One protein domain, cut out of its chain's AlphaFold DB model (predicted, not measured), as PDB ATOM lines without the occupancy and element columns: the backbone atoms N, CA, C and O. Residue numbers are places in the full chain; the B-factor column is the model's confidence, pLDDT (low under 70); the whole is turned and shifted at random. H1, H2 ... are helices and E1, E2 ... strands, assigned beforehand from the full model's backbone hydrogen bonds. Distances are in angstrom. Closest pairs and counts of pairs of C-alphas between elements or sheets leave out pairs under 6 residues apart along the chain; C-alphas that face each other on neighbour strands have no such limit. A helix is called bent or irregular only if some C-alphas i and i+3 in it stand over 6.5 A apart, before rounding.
ATOM      1  N   ARG A 254     251.161 256.739 170.960       95.25
ATOM      2  CA  ARG A 254     249.961 257.315 170.348       95.25
ATOM      3  C   ARG A 254     249.275 256.252 169.506       95.25
ATOM      4  O   ARG A 254     249.838 255.799 168.509       95.25
ATOM      5  N   LEU A 255     248.070 255.864 169.906       93.44
ATOM      6  CA  LEU A 255     247.305 254.813 169.242       93.44
ATOM      7  C   LEU A 255     245.976 255.374 168.741       93.44
ATOM      8  O   LEU A 255     245.233 255.993 169.502       93.44
ATOM      9  N   ALA A 256     245.668 255.132 167.473       92.56
ATOM     10  CA  ALA A 256     244.350 255.358 166.910       92.56
ATOM     11  C   ALA A 256     243.602 254.025 166.790       92.56
ATOM     12  O   ALA A 256     244.139 253.054 166.257       92.56
ATOM     13  N   ILE A 257     242.362 253.987 167.279       88.38
ATOM     14  CA  ILE A 257     241.472 252.828 167.180       88.38
ATOM     15  C   ILE A 257     240.073 253.256 166.757       88.38
ATOM     16  O   ILE A 257     239.625 254.380 167.007       88.38
ATOM     17  N   GLU A 258     239.352 252.329 166.144       86.38
ATOM     18  CA  GLU A 258     237.928 252.512 165.920       86.38
ATOM     19  C   GLU A 258     237.172 252.543 167.249       86.38
ATOM     20  O   GLU A 258     237.444 251.790 168.184       86.38
ATOM     21  N   SER A 259     236.168 253.405 167.300       82.62
ATOM     22  CA  SER A 259     235.305 253.643 168.452       82.62
ATOM     23  C   SER A 259     234.608 252.404 168.979       82.62
ATOM     24  O   SER A 259     234.239 252.419 170.136       82.62
ATOM     25  N   GLN A 260     234.427 251.355 168.180       80.81
ATOM     26  CA  GLN A 260     233.878 250.077 168.640       80.81
ATOM     27  C   GLN A 260     234.837 249.303 169.546       80.81
ATOM     28  O   GLN A 260     234.403 248.621 170.468       80.81
ATOM     29  N   ASN A 261     236.140 249.484 169.344       80.62
ATOM     30  CA  ASN A 261     237.189 248.796 170.089       80.62
ATOM     31  C   ASN A 261     237.569 249.547 171.372       80.62
ATOM     32  O   ASN A 261     238.517 249.173 172.057       80.62
ATOM     33  N   PHE A 262     236.840 250.612 171.728       80.44
ATOM     34  CA  PHE A 262     237.145 251.426 172.905       80.44
ATOM     35  C   PHE A 262     237.049 250.646 174.222       80.44
ATOM     36  O   PHE A 262     237.685 251.043 175.191       80.44
ATOM     37  N   MET A 263     236.295 249.543 174.279       76.81
ATOM     38  CA  MET A 263     236.266 248.683 175.470       76.81
ATOM     39  C   MET A 263     237.652 248.098 175.784       76.81
ATOM     40  O   MET A 263     237.939 247.804 176.938       76.81
ATOM     41  N   MET A 264     238.530 248.010 174.777       77.38
ATOM     42  CA  MET A 264     239.925 247.581 174.905       77.38
ATOM     43  C   MET A 264     240.891 248.753 175.133       77.38
ATOM     44  O   MET A 264     242.074 248.545 175.376       77.38
ATOM     45  N   ALA A 265     240.416 250.000 175.098       80.12
ATOM     46  CA  ALA A 265     241.239 251.174 175.381       80.12
ATOM     47  C   ALA A 265     241.985 251.113 176.728       80.12
ATOM     48  O   ALA A 265     243.171 251.447 176.724       80.12
ATOM     49  N   PRO A 266     241.364 250.682 177.851       76.44
ATOM     50  CA  PRO A 266     242.073 250.553 179.121       76.44
ATOM     51  C   PRO A 266     243.234 249.557 179.016       76.44
ATOM     52  O   PRO A 266     244.335 249.860 179.468       76.44
ATOM     53  N   TYR A 267     243.014 248.416 178.345       79.56
ATOM     54  CA  TYR A 267     244.054 247.415 178.085       79.56
ATOM     55  C   TYR A 267     245.262 248.034 177.404       79.56
ATOM     56  O   TYR A 267     246.384 247.918 177.885       79.56
ATOM     57  N   TYR A 268     245.018 248.709 176.282       81.56
ATOM     58  CA  TYR A 268     246.073 249.258 175.451       81.56
ATOM     59  C   TYR A 268     246.806 250.384 176.133       81.56
ATOM     60  O   TYR A 268     248.029 250.431 176.108       81.56
ATOM     61  N   ALA A 269     246.063 251.289 176.748       80.94
ATOM     62  CA  ALA A 269     246.660 252.424 177.405       80.94
ATOM     63  C   ALA A 269     247.595 252.013 178.534       80.94
ATOM     64  O   ALA A 269     248.663 252.600 178.676       80.94
ATOM     65  N   ASN A 270     247.222 250.969 179.262       76.44
ATOM     66  CA  ASN A 270     248.048 250.394 180.296       76.44
ATOM     67  C   ASN A 270     249.219 249.569 179.722       76.44
ATOM     68  O   ASN A 270     250.379 249.898 179.955       76.44
ATOM     69  N   LYS A 271     248.936 248.543 178.904       82.69
ATOM     70  CA  LYS A 271     249.955 247.620 178.367       82.69
ATOM     71  C   LYS A 271     251.015 248.331 177.522       82.69
ATOM     72  O   LYS A 271     252.161 247.894 177.487       82.69
ATOM     73  N   LEU A 272     250.636 249.410 176.837       85.62
ATOM     74  CA  LEU A 272     251.522 250.159 175.946       85.62
ATOM     75  C   LEU A 272     252.092 251.433 176.584       85.62
ATOM     76  O   LEU A 272     252.972 252.047 175.990       85.62
ATOM     77  N   GLY A 273     251.598 251.855 177.754       86.94
ATOM     78  CA  GLY A 273     251.952 253.154 178.334       86.94
ATOM     79  C   GLY A 273     251.567 254.321 177.417       86.94
ATOM     80  O   GLY A 273     252.389 255.196 177.141       86.94
ATOM     81  N   LEU A 274     250.336 254.310 176.887       89.75
ATOM     82  CA  LEU A 274     249.897 255.319 175.918       89.75
ATOM     83  C   LEU A 274     249.861 256.715 176.550       89.75
ATOM     84  O   LEU A 274     249.242 256.934 177.586       89.75
ATOM     85  N   GLU A 275     250.419 257.694 175.844       92.44
ATOM     86  CA  GLU A 275     250.261 259.118 176.152       92.44
ATOM     87  C   GLU A 275     248.976 259.678 175.519       92.44
ATOM     88  O   GLU A 275     248.340 260.603 176.040       92.44
ATOM     89  N   GLU A 276     248.582 259.129 174.366       91.75
ATOM     90  CA  GLU A 276     247.439 259.587 173.585       91.75
ATOM     91  C   GLU A 276     246.662 258.417 172.972       91.75
ATOM     92  O   GLU A 276     247.222 257.559 172.289       91.75
ATOM     93  N   LEU A 277     245.343 258.441 173.156       90.06
ATOM     94  CA  LEU A 277     244.411 257.536 172.500       90.06
ATOM     95  C   LEU A 277     243.474 258.336 171.597       90.06
ATOM     96  O   LEU A 277     242.805 259.272 172.039       90.06
ATOM     97  N   ILE A 278     243.406 257.951 170.331       90.25
ATOM     98  CA  ILE A 278     242.602 258.615 169.313       90.25
ATOM     99  C   ILE A 278     241.466 257.676 168.922       90.25
ATOM    100  O   ILE A 278     241.683 256.614 168.347       90.25
ATOM    101  N   LEU A 279     240.239 258.071 169.243       87.38
ATOM    102  CA  LEU A 279     239.043 257.336 168.862       87.38
ATOM    103  C   LEU A 279     238.543 257.859 167.517       87.38
ATOM    104  O   LEU A 279     238.361 259.068 167.346       87.38
ATOM    105  N   MET A 280     238.295 256.946 166.583       85.75
ATOM    106  CA  MET A 280     237.667 257.251 165.298       85.75
ATOM    107  C   MET A 280     236.243 256.706 165.268       85.75
ATOM    108  O   MET A 280     236.020 255.554 165.645       85.75
ATOM    109  N   PRO A 281     235.247 257.496 164.849       80.62
ATOM    110  CA  PRO A 281     233.874 257.021 164.808       80.62
ATOM    111  C   PRO A 281     233.720 255.857 163.819       80.62
ATOM    112  O   PRO A 281     234.319 255.855 162.746       80.62
ATOM    113  N   ARG A 282     232.906 254.866 164.197       78.50
ATOM    114  CA  ARG A 282     232.525 253.740 163.343       78.50
ATOM    115  C   ARG A 282     231.452 254.221 162.370       78.50
ATOM    116  O   ARG A 282     230.437 254.755 162.809       78.50
ATOM    117  N   SER A 283     231.639 253.969 161.080       70.56
ATOM    118  CA  SER A 283     230.524 253.881 160.130       70.56
ATOM    119  C   SER A 283     230.294 252.404 159.788       70.56
ATOM    120  O   SER A 283     231.244 251.625 159.746       70.56
ATOM    121  N   MET A 284     229.043 251.976 159.585       65.19
ATOM    122  CA  MET A 284     228.760 250.584 159.199       65.19
ATOM    123  C   MET A 284     229.367 250.238 157.831       65.19
ATOM    124  O   MET A 284     229.732 249.090 157.609       65.19
ATOM    125  N   SER A 285     229.542 251.234 156.953       70.31
ATOM    126  CA  SER A 285     230.225 251.100 155.659       70.31
ATOM    127  C   SER A 285     231.753 251.250 155.761       70.31
ATOM    128  O   SER A 285     232.471 250.970 154.801       70.31
ATOM    129  N   TYR A 286     232.275 251.657 156.923       72.94
ATOM    130  CA  TYR A 286     233.665 252.082 157.107       72.94
ATOM    131  C   TYR A 286     234.683 250.991 156.772       72.94
ATOM    132  O   TYR A 286     235.599 251.215 155.982       72.94
ATOM    133  N   SER A 287     234.511 249.792 157.333       71.88
ATOM    134  CA  SER A 287     235.459 248.689 157.148       71.88
ATOM    135  C   SER A 287     235.475 248.191 155.698       71.88
ATOM    136  O   SER A 287     236.538 247.888 155.156       71.88
ATOM    137  N   ASP A 288     234.317 248.172 155.030       78.31
ATOM    138  CA  ASP A 288     234.218 247.803 153.613       78.31
ATOM    139  C   ASP A 288     234.846 248.865 152.697       78.31
ATOM    140  O   ASP A 288     235.509 248.531 151.712       78.31
ATOM    141  N   LYS A 289     234.717 250.148 153.040       83.81
ATOM    142  CA  LYS A 289     235.360 251.237 152.300       83.81
ATOM    143  C   LYS A 289     236.866 251.287 152.509       83.81
ATOM    144  O   LYS A 289     237.604 251.391 151.531       83.81
ATOM    145  N   LEU A 290     237.350 251.127 153.742       81.50
ATOM    146  CA  LEU A 290     238.782 250.979 154.017       81.50
ATOM    147  C   LEU A 290     239.368 249.747 153.324       81.50
ATOM    148  O   LEU A 290     240.511 249.781 152.875       81.50
ATOM    149  N   ARG A 291     238.581 248.679 153.146       77.81
ATOM    150  CA  ARG A 291     238.969 247.549 152.294       77.81
ATOM    151  C   ARG A 291     239.128 247.966 150.832       77.81
ATOM    152  O   ARG A 291     240.058 247.499 150.177       77.81
ATOM    153  N   GLY A 292     238.255 248.831 150.318       80.06
ATOM    154  CA  GLY A 292     238.405 249.457 149.001       80.06
ATOM    155  C   GLY A 292     239.710 250.248 148.880       80.06
ATOM    156  O   GLY A 292     240.479 250.009 147.951       80.06
ATOM    157  N   VAL A 293     240.009 251.095 149.870       81.75
ATOM    158  CA  VAL A 293     241.263 251.870 149.964       81.75
ATOM    159  C   VAL A 293     242.477 250.943 149.971       81.75
ATOM    160  O   VAL A 293     243.425 251.135 149.215       81.75
ATOM    161  N   TYR A 294     242.435 249.897 150.792       79.50
ATOM    162  CA  TYR A 294     243.488 248.898 150.872       79.50
ATOM    163  C   TYR A 294     243.688 248.166 149.542       79.50
ATOM    164  O   TYR A 294     244.824 247.991 149.110       79.50
ATOM    165  N   LYS A 295     242.609 247.761 148.860       78.62
ATOM    166  CA  LYS A 295     242.701 247.127 147.537       78.62
ATOM    167  C   LYS A 295     243.310 248.080 146.512       78.62
ATOM    168  O   LYS A 295     244.186 247.654 145.774       78.62
ATOM    169  N   ALA A 296     242.912 249.351 146.492       74.75
ATOM    170  CA  ALA A 296     243.547 250.350 145.632       74.75
ATOM    171  C   ALA A 296     245.052 250.471 145.948       74.75
ATOM    172  O   ALA A 296     245.907 250.358 145.078       74.75
ATOM    173  N   LYS A 297     245.416 250.572 147.225       70.94
ATOM    174  CA  LYS A 297     246.820 250.668 147.638       70.94
ATOM    175  C   LYS A 297     247.648 249.442 147.251       70.94
ATOM    176  O   LYS A 297     248.671 249.557 146.588       70.94
ATOM    177  N   VAL A 298     247.217 248.263 147.693       68.81
ATOM    178  CA  VAL A 298     247.999 247.026 147.589       68.81
ATOM    179  C   VAL A 298     247.918 246.421 146.194       68.81
ATOM    180  O   VAL A 298     248.904 245.861 145.725       68.81
ATOM    181  N   CYS A 299     246.772 246.515 145.520       71.19
ATOM    182  CA  CYS A 299     246.597 245.904 144.204       71.19
ATOM    183  C   CYS A 299     246.931 246.856 143.052       71.19
ATOM    184  O   CYS A 299     247.332 246.364 142.001       71.19
ATOM    185  N   THR A 300     246.771 248.176 143.210       74.31
ATOM    186  CA  THR A 300     246.996 249.138 142.113       74.31
ATOM    187  C   THR A 300     248.139 250.116 142.366       74.31
ATOM    188  O   THR A 300     248.346 251.004 141.546       74.31
ATOM    189  N   ALA A 301     248.887 249.961 143.468       78.88
ATOM    190  CA  ALA A 301     249.990 250.846 143.857       78.88
ATOM    191  C   ALA A 301     249.594 252.337 143.936       78.88
ATOM    192  O   ALA A 301     250.440 253.215 143.764       78.88
ATOM    193  N   ALA A 302     248.311 252.622 144.191       81.12
ATOM    194  CA  ALA A 302     247.809 253.987 144.306       81.12
ATOM    195  C   ALA A 302     248.455 254.712 145.496       81.12
ATOM    196  O   ALA A 302     248.717 254.109 146.546       81.12
ATOM    197  N   ASN A 303     248.666 256.021 145.357       83.44
ATOM    198  CA  ASN A 303     249.169 256.841 146.451       83.44
ATOM    199  C   ASN A 303     248.032 257.099 147.437       83.44
ATOM    200  O   ASN A 303     247.163 257.934 147.194       83.44
ATOM    201  N   VAL A 304     248.039 256.378 148.554       86.06
ATOM    202  CA  VAL A 304     247.073 256.579 149.635       86.06
ATOM    203  C   VAL A 304     247.700 257.433 150.724       86.06
ATOM    204  O   VAL A 304     248.780 257.111 151.215       86.06
ATOM    205  N   LEU A 305     247.008 258.501 151.111       87.62
ATOM    206  CA  LEU A 305     247.378 259.371 152.218       87.62
ATOM    207  C   LEU A 305     246.285 259.328 153.284       87.62
ATOM    208  O   LEU A 305     245.099 259.468 152.986       87.62
ATOM    209  N   PHE A 306     246.708 259.181 154.534       88.50
ATOM    210  CA  PHE A 306     245.840 259.239 155.702       88.50
ATOM    211  C   PHE A 306     246.138 260.513 156.490       88.50
ATOM    212  O   PHE A 306     247.295 260.785 156.808       88.50
ATOM    213  N   ASN A 307     245.093 261.244 156.865       88.94
ATOM    214  CA  ASN A 307     245.161 262.414 157.734       88.94
ATOM    215  C   ASN A 307     244.179 262.264 158.901       88.94
ATOM    216  O   ASN A 307     243.125 261.651 158.762       88.94
ATOM    217  N   LEU A 308     244.507 262.839 160.060       87.00
ATOM    218  CA  LEU A 308     243.585 262.922 161.192       87.00
ATOM    219  C   LEU A 308     243.050 264.344 161.290       87.00
ATOM    220  O   LEU A 308     243.789 265.289 161.566       87.00
ATOM    221  N   VAL A 309     241.745 264.488 161.099       86.94
ATOM    222  CA  VAL A 309     241.055 265.770 161.184       86.94
ATOM    223  C   VAL A 309     240.358 265.859 162.530       86.94
ATOM    224  O   VAL A 309     239.569 264.997 162.919       86.94
ATOM    225  N   ASN A 310     240.642 266.924 163.273       82.44
ATOM    226  CA  ASN A 310     239.955 267.174 164.530       82.44
ATOM    227  C   ASN A 310     238.479 267.482 164.254       82.44
ATOM    228  O   ASN A 310     238.148 268.455 163.573       82.44
ATOM    229  N   LEU A 311     237.597 266.685 164.851       74.31
ATOM    230  CA  LEU A 311     236.153 266.779 164.650       74.31
ATOM    231  C   LEU A 311     235.560 268.125 165.100       74.31
ATOM    232  O   LEU A 311     234.483 268.518 164.664       74.31
ATOM    233  N   LYS A 312     236.261 268.881 165.956       74.25
ATOM    234  CA  LYS A 312     235.846 270.244 166.329       74.25
ATOM    235  C   LYS A 312     235.929 271.241 165.169       74.25
ATOM    236  O   LYS A 312     235.280 272.278 165.246       74.25
ATOM    237  N   HIS A 313     236.742 270.957 164.152       73.31
ATOM    238  CA  HIS A 313     237.009 271.865 163.036       73.31
ATOM    239  C   HIS A 313     236.313 271.447 161.732       73.31
ATOM    240  O   HIS A 313     236.286 272.238 160.791       73.31
ATOM    241  N   SER A 314     235.712 270.253 161.661       67.81
ATOM    242  CA  SER A 314     234.903 269.841 160.510       67.81
ATOM    243  C   SER A 314     233.537 270.538 160.557       67.81
ATOM    244  O   SER A 314     232.622 270.086 161.239       67.81
ATOM    245  N   ASN A 315     233.409 271.671 159.867       55.44
ATOM    246  CA  ASN A 315     232.212 272.526 159.865       55.44
ATOM    247  C   ASN A 315     231.155 272.142 158.808       55.44
ATOM    248  O   ASN A 315     230.314 272.963 158.447       55.44
ATOM    249  N   THR A 316     231.182 270.927 158.266       62.34
ATOM    250  CA  THR A 316     230.487 270.627 157.008       62.34
ATOM    251  C   THR A 316     229.491 269.481 157.167       62.34
ATOM    252  O   THR A 316     229.850 268.315 157.044       62.34
ATOM    253  N   GLY A 317     228.226 269.827 157.409       70.94
ATOM    254  CA  GLY A 317     227.074 268.951 157.166       70.94
ATOM    255  C   GLY A 317     226.416 268.333 158.411       70.94
ATOM    256  O   GLY A 317     227.068 268.171 159.443       70.94
ATOM    257  N   PRO A 318     225.117 267.986 158.332       70.12
ATOM    258  CA  PRO A 318     224.361 267.370 159.428       70.12
ATOM    259  C   PRO A 318     224.983 266.052 159.923       70.12
ATOM    260  O   PRO A 318     225.049 265.836 161.128       70.12
ATOM    261  N   GLU A 319     225.568 265.248 159.035       66.75
ATOM    262  CA  GLU A 319     226.277 264.007 159.396       66.75
ATOM    263  C   GLU A 319     227.484 264.263 160.315       66.75
ATOM    264  O   GLU A 319     227.729 263.523 161.269       66.75
ATOM    265  N   SER A 320     228.214 265.367 160.100       67.88
ATOM    266  CA  SER A 320     229.343 265.750 160.961       67.88
ATOM    267  C   SER A 320     228.899 266.108 162.382       67.88
ATOM    268  O   SER A 320     229.644 265.899 163.343       67.88
ATOM    269  N   ARG A 321     227.666 266.615 162.534       71.94
ATOM    270  CA  ARG A 321     227.080 266.936 163.836       71.94
ATOM    271  C   ARG A 321     226.736 265.666 164.602       71.94
ATOM    272  O   ARG A 321     227.113 265.571 165.768       71.94
ATOM    273  N   ASP A 322     226.106 264.695 163.951       72.06
ATOM    274  CA  ASP A 322     225.748 263.421 164.582       72.06
ATOM    275  C   ASP A 322     226.999 262.638 164.990       72.06
ATOM    276  O   ASP A 322     227.101 262.181 166.130       72.06
ATOM    277  N   LEU A 323     228.017 262.589 164.121       67.75
ATOM    278  CA  LEU A 323     229.324 262.004 164.444       67.75
ATOM    279  C   LEU A 323     230.000 262.721 165.622       67.75
ATOM    280  O   LEU A 323     230.619 262.080 166.475       67.75
ATOM    281  N   ARG A 324     229.857 264.048 165.712       70.94
ATOM    282  CA  ARG A 324     230.382 264.847 166.826       70.94
ATOM    283  C   ARG A 324     229.669 264.576 168.135       70.94
ATOM    284  O   ARG A 324     230.339 264.393 169.151       70.94
ATOM    285  N   GLU A 325     228.346 264.550 168.134       73.50
ATOM    286  CA  GLU A 325     227.570 264.246 169.333       73.50
ATOM    287  C   GLU A 325     227.817 262.801 169.790       73.50
ATOM    288  O   GLU A 325     228.102 262.578 170.971       73.50
ATOM    289  N   ALA A 326     227.819 261.838 168.863       68.38
ATOM    290  CA  ALA A 326     228.135 260.439 169.138       68.38
ATOM    291  C   ALA A 326     229.547 260.277 169.714       68.38
ATOM    292  O   ALA A 326     229.733 259.608 170.730       68.38
ATOM    293  N   GLY A 327     230.542 260.942 169.130       69.06
ATOM    294  CA  GLY A 327     231.910 260.834 169.612       69.06
ATOM    295  C   GLY A 327     232.164 261.558 170.941       69.06
ATOM    296  O   GLY A 327     232.997 261.101 171.721       69.06
ATOM    297  N   ILE A 328     231.440 262.640 171.264       73.19
ATOM    298  CA  ILE A 328     231.487 263.243 172.611       73.19
ATOM    299  C   ILE A 328     230.914 262.268 173.643       73.19
ATOM    300  O   ILE A 328     231.531 262.061 174.688       73.19
ATOM    301  N   ARG A 329     229.767 261.645 173.345       73.56
ATOM    302  CA  ARG A 329     229.169 260.625 174.221       73.56
ATOM    303  C   ARG A 329     230.118 259.452 174.418       73.56
ATOM    304  O   ARG A 329     230.343 259.063 175.556       73.56
ATOM    305  N   LEU A 330     230.730 258.962 173.342       70.00
ATOM    306  CA  LEU A 330     231.729 257.901 173.395       70.00
ATOM    307  C   LEU A 330     232.940 258.299 174.237       70.00
ATOM    308  O   LEU A 330     233.388 257.508 175.051       70.00
ATOM    309  N   LYS A 331     233.473 259.513 174.061       72.50
ATOM    310  CA  LYS A 331     234.617 259.981 174.848       72.50
ATOM    311  C   LYS A 331     234.295 259.985 176.342       72.50
ATOM    312  O   LYS A 331     235.116 259.533 177.136       72.50
ATOM    313  N   ASN A 332     233.127 260.507 176.712       75.88
ATOM    314  CA  ASN A 332     232.694 260.538 178.106       75.88
ATOM    315  C   ASN A 332     232.483 259.117 178.631       75.88
ATOM    316  O   ASN A 332     233.068 258.762 179.642       75.88
ATOM    317  N   TYR A 333     231.768 258.283 177.875       75.38
ATOM    318  CA  TYR A 333     231.523 256.887 178.219       75.38
ATOM    319  C   TYR A 333     232.821 256.084 178.374       75.38
ATOM    320  O   TYR A 333     232.977 255.363 179.347       75.38
ATOM    321  N   ALA A 334     233.790 256.244 177.472       69.88
ATOM    322  CA  ALA A 334     235.099 255.602 177.573       69.88
ATOM    323  C   ALA A 334     235.846 256.058 178.834       69.88
ATOM    324  O   ALA A 334     236.422 255.232 179.535       69.88
ATOM    325  N   GLY A 335     235.805 257.357 179.146       72.06
ATOM    326  CA  GLY A 335     236.358 257.891 180.390       72.06
ATOM    327  C   GLY A 335     235.668 257.324 181.632       72.06
ATOM    328  O   GLY A 335     236.343 256.987 182.600       72.06
ATOM    329  N   ASP A 336     234.345 257.178 181.595       78.19
ATOM    330  CA  ASP A 336     233.557 256.624 182.694       78.19
ATOM    331  C   ASP A 336     233.802 255.122 182.865       78.19
ATOM    332  O   ASP A 336     233.970 254.676 183.991       78.19
ATOM    333  N   VAL A 337     233.917 254.350 181.777       76.25
ATOM    334  CA  VAL A 337     234.288 252.924 181.810       76.25
ATOM    335  C   VAL A 337     235.700 252.740 182.346       76.25
ATOM    336  O   VAL A 337     235.903 251.902 183.217       76.25
ATOM    337  N   MET A 338     236.670 253.535 181.883       70.75
ATOM    338  CA  MET A 338     238.043 253.484 182.399       70.75
ATOM    339  C   MET A 338     238.081 253.780 183.900       70.75
ATOM    340  O   MET A 338     238.687 253.027 184.657       70.75
ATOM    341  N   LYS A 339     237.378 254.824 184.353       74.81
ATOM    342  CA  LYS A 339     237.249 255.131 185.785       74.81
ATOM    343  C   LYS A 339     236.536 254.022 186.545       74.81
ATOM    344  O   LYS A 339     237.000 253.646 187.614       74.81
ATOM    345  N   ALA A 340     235.438 253.500 186.002       77.81
ATOM    346  CA  ALA A 340     234.673 252.426 186.614       77.81
ATOM    347  C   ALA A 340     235.561 251.200 186.818       77.81
ATOM    348  O   ALA A 340     235.641 250.735 187.946       77.81
ATOM    349  N   MET A 341     236.301 250.771 185.790       68.88
ATOM    350  CA  MET A 341     237.256 249.660 185.863       68.88
ATOM    351  C   MET A 341     238.327 249.880 186.938       68.88
ATOM    352  O   MET A 341     238.586 248.966 187.714       68.88
ATOM    353  N   ILE A 342     238.874 251.098 187.051       66.94
ATOM    354  CA  ILE A 342     239.807 251.458 188.133       66.94
ATOM    355  C   ILE A 342     239.129 251.354 189.512       66.94
ATOM    356  O   ILE A 342     239.739 250.881 190.464       66.94
ATOM    357  N   THR A 343     237.872 251.789 189.648       69.56
ATOM    358  CA  THR A 343     237.150 251.789 190.936       69.56
ATOM    359  C   THR A 343     236.555 250.436 191.329       69.56
ATOM    360  O   THR A 343     236.407 250.160 192.513       69.56
ATOM    361  N   THR A 344     236.218 249.567 190.369       65.69
ATOM    362  CA  THR A 344     235.701 248.208 190.618       65.69
ATOM    363  C   THR A 344     236.794 247.206 190.991       65.69
ATOM    364  O   THR A 344     236.471 246.047 191.239       65.69
ATOM    365  N   ARG A 345     238.049 247.668 191.086       54.00
ATOM    366  CA  ARG A 345     239.229 246.989 191.652       54.00
ATOM    367  C   ARG A 345     238.947 246.225 192.952       54.00
ATOM    368  O   ARG A 345     239.526 245.173 193.177       54.00
ATOM    369  N   ASP A 346     238.011 246.705 193.770       55.03
ATOM    370  CA  ASP A 346     237.679 246.089 195.060       55.03
ATOM    371  C   ASP A 346     236.536 245.054 194.993       55.03
ATOM    372  O   ASP A 346     236.033 244.625 196.033       55.03
ATOM    373  N   ASN A 347     236.078 244.649 193.797       56.56
ATOM    374  CA  ASN A 347     235.000 243.667 193.654       56.56
ATOM    375  C   ASN A 347     235.538 242.239 193.404       56.56
ATOM    376  O   ASN A 347     235.813 241.875 192.256       56.56
ATOM    377  N   PRO A 348     235.599 241.372 194.434       54.28
ATOM    378  CA  PRO A 348     236.124 240.010 194.311       54.28
ATOM    379  C   PRO A 348     235.299 239.097 193.386       54.28
ATOM    380  O   PRO A 348     235.773 238.030 193.006       54.28
ATOM    381  N   ALA A 349     234.083 239.493 192.984       55.47
ATOM    382  CA  ALA A 349     233.228 238.689 192.107       55.47
ATOM    383  C   ALA A 349     233.710 238.619 190.645       55.47
ATOM    384  O   ALA A 349     233.237 237.768 189.894       55.47
ATOM    385  N   LEU A 350     234.641 239.483 190.228       57.00
ATOM    386  CA  LEU A 350     235.206 239.471 188.873       57.00
ATOM    387  C   LEU A 350     236.512 238.647 188.774       57.00
ATOM    388  O   LEU A 350     236.979 238.371 187.675       57.00
ATOM    389  N   GLY A 351     237.070 238.192 189.903       48.56
ATOM    390  CA  GLY A 351     238.494 237.911 190.144       48.56
ATOM    391  C   GLY A 351     239.196 236.701 189.506       48.56
ATOM    392  O   GLY A 351     240.048 236.123 190.171       48.56
ATOM    393  N   ILE A 352     238.931 236.322 188.250       51.50
ATOM    394  CA  ILE A 352     239.754 235.288 187.564       51.50
ATOM    395  C   ILE A 352     240.545 235.851 186.371       51.50
ATOM    396  O   ILE A 352     241.621 235.355 186.065       51.50
ATOM    397  N   TYR A 353     240.084 236.947 185.760       52.41
ATOM    398  CA  TYR A 353     240.806 237.629 184.672       52.41
ATOM    399  C   TYR A 353     241.522 238.923 185.103       52.41
ATOM    400  O   TYR A 353     242.125 239.580 184.262       52.41
ATOM    401  N   TRP A 354     241.467 239.304 186.387       51.88
ATOM    402  CA  TRP A 354     241.826 240.663 186.844       51.88
ATOM    403  C   TRP A 354     243.076 240.749 187.720       51.88
ATOM    404  O   TRP A 354     243.646 241.825 187.842       51.88
ATOM    405  N   THR A 355     243.589 239.636 188.247       54.31
ATOM    406  CA  THR A 355     244.726 239.674 189.185       54.31
ATOM    407  C   THR A 355     246.023 240.223 188.572       54.31
ATOM    408  O   THR A 355     246.845 240.783 189.293       54.31
ATOM    409  N   GLU A 356     246.221 240.097 187.253       54.03
ATOM    410  CA  GLU A 356     247.324 240.775 186.543       54.03
ATOM    411  C   GLU A 356     247.027 242.254 186.255       54.03
ATOM    412  O   GLU A 356     247.937 243.081 186.255       54.03
ATOM    413  N   TRP A 357     245.757 242.605 186.067       50.28
ATOM    414  CA  TRP A 357     245.308 243.967 185.787       50.28
ATOM    415  C   TRP A 357     245.349 244.875 187.015       50.28
ATOM    416  O   TRP A 357     245.639 246.063 186.884       50.28
ATOM    417  N   ASP A 358     245.129 244.316 188.203       46.12
ATOM    418  CA  ASP A 358     245.050 245.063 189.460       46.12
ATOM    419  C   ASP A 358     246.372 245.754 189.824       46.12
ATOM    420  O   ASP A 358     246.365 246.909 190.244       46.12
ATOM    421  N   LYS A 359     247.520 245.097 189.586       54.97
ATOM    422  CA  LYS A 359     248.850 245.712 189.774       54.97
ATOM    423  C   LYS A 359     249.167 246.774 188.728       54.97
ATOM    424  O   LYS A 359     249.935 247.688 188.997       54.97
ATOM    425  N   LEU A 360     248.616 246.631 187.528       52.25
ATOM    426  CA  LEU A 360     248.929 247.507 186.409       52.25
ATOM    427  C   LEU A 360     248.172 248.849 186.475       52.25
ATOM    428  O   LEU A 360     248.649 249.851 185.955       52.25
ATOM    429  N   LEU A 361     247.018 248.893 187.149       51.31
ATOM    430  CA  LEU A 361     246.191 250.100 187.277       51.31
ATOM    431  C   LEU A 361     246.590 251.027 188.447       51.31
ATOM    432  O   LEU A 361     246.074 252.140 188.521       51.31
ATOM    433  N   GLU A 362     247.480 250.602 189.356       47.72
ATOM    434  CA  GLU A 362     247.855 251.360 190.567       47.72
ATOM    435  C   GLU A 362     248.654 252.647 190.285       47.72
ATOM    436  O   GLU A 362     248.410 253.657 190.945       47.72
ATOM    437  N   ASP A 363     249.526 252.642 189.270       56.56
ATOM    438  CA  ASP A 363     250.401 253.773 188.900       56.56
ATOM    439  C   ASP A 363     249.967 254.474 187.594       56.56
ATOM    440  O   ASP A 363     250.716 255.248 186.992       56.56
ATOM    441  N   TRP A 364     248.764 254.177 187.097       58.03
ATOM    442  CA  TRP A 364     248.385 254.509 185.726       58.03
ATOM    443  C   TRP A 364     247.878 255.955 185.558       58.03
ATOM    444  O   TRP A 364     246.812 256.331 186.054       58.03
ATOM    445  N   GLU A 365     248.604 256.768 184.781       72.06
ATOM    446  CA  GLU A 365     248.113 258.058 184.282       72.06
ATOM    447  C   GLU A 365     247.235 257.865 183.036       72.06
ATOM    448  O   GLU A 365     247.656 257.305 182.023       72.06
ATOM    449  N   MET A 366     245.995 258.363 183.085       71.69
ATOM    450  CA  MET A 366     245.046 258.213 181.979       71.69
ATOM    451  C   MET A 366     245.551 258.930 180.707       71.69
ATOM    452  O   MET A 366     245.840 260.132 180.761       71.69
ATOM    453  N   PRO A 367     245.571 258.263 179.534       82.69
ATOM    454  CA  PRO A 367     246.005 258.875 178.286       82.69
ATOM    455  C   PRO A 367     245.096 260.036 177.887       82.69
ATOM    456  O   PRO A 367     243.896 260.084 178.185       82.69
ATOM    457  N   LYS A 368     245.635 260.956 177.086       85.38
ATOM    458  CA  LYS A 368     244.827 261.999 176.450       85.38
ATOM    459  C   LYS A 368     243.905 261.364 175.412       85.38
ATOM    460  O   LYS A 368     244.361 260.932 174.359       85.38
ATOM    461  N   ILE A 369     242.599 261.379 175.673       81.50
ATOM    462  CA  ILE A 369     241.601 260.885 174.715       81.50
ATOM    463  C   ILE A 369     241.214 261.999 173.739       81.50
ATOM    464  O   ILE A 369     240.625 263.027 174.127       81.50
ATOM    465  N   LYS A 370     241.500 261.780 172.456       85.31
ATOM    466  CA  LYS A 370     241.052 262.626 171.347       85.31
ATOM    467  C   LYS A 370     240.045 261.885 170.480       85.31
ATOM    468  O   LYS A 370     240.008 260.663 170.426       85.31
ATOM    469  N   LEU A 371     239.218 262.671 169.810       80.62
ATOM    470  CA  LEU A 371     238.245 262.199 168.843       80.62
ATOM    471  C   LEU A 371     238.582 262.867 167.516       80.62
ATOM    472  O   LEU A 371     238.618 264.101 167.437       80.62
ATOM    473  N   MET A 372     238.882 262.058 166.509       86.19
ATOM    474  CA  MET A 372     239.334 262.526 165.203       86.19
ATOM    475  C   MET A 372     238.636 261.740 164.097       86.19
ATOM    476  O   MET A 372     238.210 260.606 164.302       86.19
ATOM    477  N   LEU A 373     238.509 262.366 162.933       86.38
ATOM    478  CA  LEU A 373     238.112 261.707 161.698       86.38
ATOM    479  C   LEU A 373     239.360 261.306 160.930       86.38
ATOM    480  O   LEU A 373     240.325 262.067 160.881       86.38
ATOM    481  N   LEU A 374     239.316 260.136 160.312       87.75
ATOM    482  CA  LEU A 374     240.306 259.724 159.339       87.75
ATOM    483  C   LEU A 374     239.902 260.297 157.980       87.75
ATOM    484  O   LEU A 374     238.868 259.940 157.427       87.75
ATOM    485  N   ASP A 375     240.706 261.205 157.455       89.62
ATOM    486  CA  ASP A 375     240.557 261.732 156.107       89.62
ATOM    487  C   ASP A 375     241.494 260.956 155.181       89.62
ATOM    488  O   ASP A 375     242.700 260.881 155.423       89.62
ATOM    489  N   VAL A 376     240.926 260.324 154.158       88.31
ATOM    490  CA  VAL A 376     241.649 259.434 153.248       88.31
ATOM    491  C   VAL A 376     241.683 260.077 151.881       88.31
ATOM    492  O   VAL A 376     240.650 260.496 151.367       88.31
ATOM    493  N   HIS A 377     242.864 260.132 151.282       89.12
ATOM    494  CA  HIS A 377     243.047 260.592 149.913       89.12
ATOM    495  C   HIS A 377     243.674 259.475 149.091       89.12
ATOM    496  O   HIS A 377     244.618 258.835 149.551       89.12
ATOM    497  N   ILE A 378     243.154 259.242 147.890       88.81
ATOM    498  CA  ILE A 378     243.703 258.301 146.912       88.81
ATOM    499  C   ILE A 378     244.081 259.121 145.684       88.81
ATOM    500  O   ILE A 378     243.232 259.805 145.118       88.81
ATOM    501  N   ASP A 379     245.363 259.110 145.322       88.06
ATOM    502  CA  ASP A 379     245.920 259.888 144.209       88.06
ATOM    503  C   ASP A 379     245.544 261.381 144.276       88.06
ATOM    504  O   ASP A 379     245.223 262.030 143.283       88.06
ATOM    505  N   GLY A 380     245.565 261.929 145.496       87.00
ATOM    506  CA  GLY A 380     245.246 263.330 145.787       87.00
ATOM    507  C   GLY A 380     243.752 263.662 145.830       87.00
ATOM    508  O   GLY A 380     243.400 264.801 146.132       87.00
ATOM    509  N   GLN A 381     242.868 262.697 145.565       87.94
ATOM    510  CA  GLN A 381     241.424 262.885 145.661       87.94
ATOM    511  C   GLN A 381     240.897 262.380 146.998       87.94
ATOM    512  O   GLN A 381     241.177 261.251 147.405       87.94
ATOM    513  N   LYS A 382     240.086 263.203 147.667       88.81
ATOM    514  CA  LYS A 382     239.429 262.826 148.918       88.81
ATOM    515  C   LYS A 382     238.468 261.659 148.684       88.81
ATOM    516  O   LYS A 382     237.570 261.743 147.850       88.81
ATOM    517  N   TYR A 383     238.630 260.602 149.466       86.31
ATOM    518  CA  TYR A 383     237.807 259.404 149.442       86.31
ATOM    519  C   TYR A 383     236.891 259.391 150.665       86.31
ATOM    520  O   TYR A 383     237.352 259.308 151.806       86.31
ATOM    521  N   ASP A 384     235.582 259.500 150.440       85.81
ATOM    522  CA  ASP A 384     234.617 259.526 151.534       85.81
ATOM    523  C   ASP A 384     234.439 258.125 152.129       85.81
ATOM    524  O   ASP A 384     233.789 257.255 151.546       85.81
ATOM    525  N   ILE A 385     235.016 257.905 153.311       83.25
ATOM    526  CA  ILE A 385     234.901 256.650 154.064       83.25
ATOM    527  C   ILE A 385     233.713 256.616 155.035       83.25
ATOM    528  O   ILE A 385     233.479 255.582 155.656       83.25
ATOM    529  N   TYR A 386     232.963 257.712 155.175       79.38
ATOM    530  CA  TYR A 386     231.912 257.849 156.187       79.38
ATOM    531  C   TYR A 386     230.487 257.787 155.621       79.38
ATOM    532  O   TYR A 386     229.594 257.421 156.382       79.38
ATOM    533  N   GLN A 387     230.298 258.064 154.323       73.31
ATOM    534  CA  GLN A 387     229.008 257.957 153.611       73.31
ATOM    535  C   GLN A 387     228.706 256.546 153.076       73.31
ATOM    536  O   GLN A 387     228.462 255.607 153.860       73.31
TER     537      GLN A 387
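AT A GLANCE: This is residues 254 to 387 of the 387 residues of an uncharacterized protein of Cadophora sp. DSE1049 (UniProt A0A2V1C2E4). A long, strongly twisted sheet is strung along one bent strand, E4, with E1 and E2 beside its first part and E3 and E5 beside its last part. H1, H2 and H3 lie over one face of this sheet; the long H3 runs on past it toward the small H4, and residues 347 to 353 stick out there. The printed part has 134 residues, with four named helices and five named strands in the order E1 H1 E2 H2 E3 H3 H4 E4 E5, mixed in class. The sheet is branched, with parallel and antiparallel pairs. The whole is loose, with a radius of gyration of the C-alphas of 17.6 A, and elongated, spanning 53 by 34 by 24 A.

HOW THE PARTS SIT: E1, residues 254 to 258, H1, residues 259 to 272, and E2, residues 276 to 280, form a strand-helix-strand unit, two parallel neighbour strands with a helix between them along the chain, its crossover right-handed. N 255 and O 276 are 3.0 A apart, within hydrogen-bond range. H1 is on the sheet, 9.0 A over it. H2, residues 286 to 300, is on the same face; its closest C-alphas to E3, residues 304 to 310, are Lys 297 and Val 304, 6.2 A. H3, residues 318 to 346, is on that face too and touches H1 with residues 330 to 338 alone, closest C-alphas Pro 266 and Met 338, 6.0 A, at a steep tilt of 44 degrees. H4, residues 355 to 360, is not on the sheet. E4, residues 368 to 378, bends by 54 degrees at residue 371 and has E2 parallel on one side, N 277 to O 368 at 2.9 A, and E3 antiparallel on the other side, N 307 to O 375 at 2.8 A. E5, residues 381 to 383, forms a hairpin with E4, N 383 to O 376 at 2.8 A. Every O i to N i+4 pair is within hydrogen-bond range in H2, against 5 of 10 in H1, 23 of 25 in H3 and 0 of 2 in H4, where 1 of 3 O i to N i+3 pairs is.

IN THESE COORDINATES: E1 begins at C-alpha 254, (249.961, 257.315, 170.348). H1 measures 18.2 A, H2 20.3 A, E3 19.6 A and E4 29.8 A. H3 measures 43.6 A, ending at C-alpha 346, (237.679, 246.089, 195.060). H1 and H3 are irregular: C-alphas 260 and 263 are 7.4 A apart, 343 and 346 7.1 A. E5 ends at C-alpha 383, (237.807, 259.404, 149.442).

THE WHOLE: The C-alphas of Pro 348 and Asp 379, the two farthest apart, are 54.8 A apart. The printed part has no cut and no long link. Its mean pLDDT is 75.1; 35 residues are under 70, among them 341 to 364.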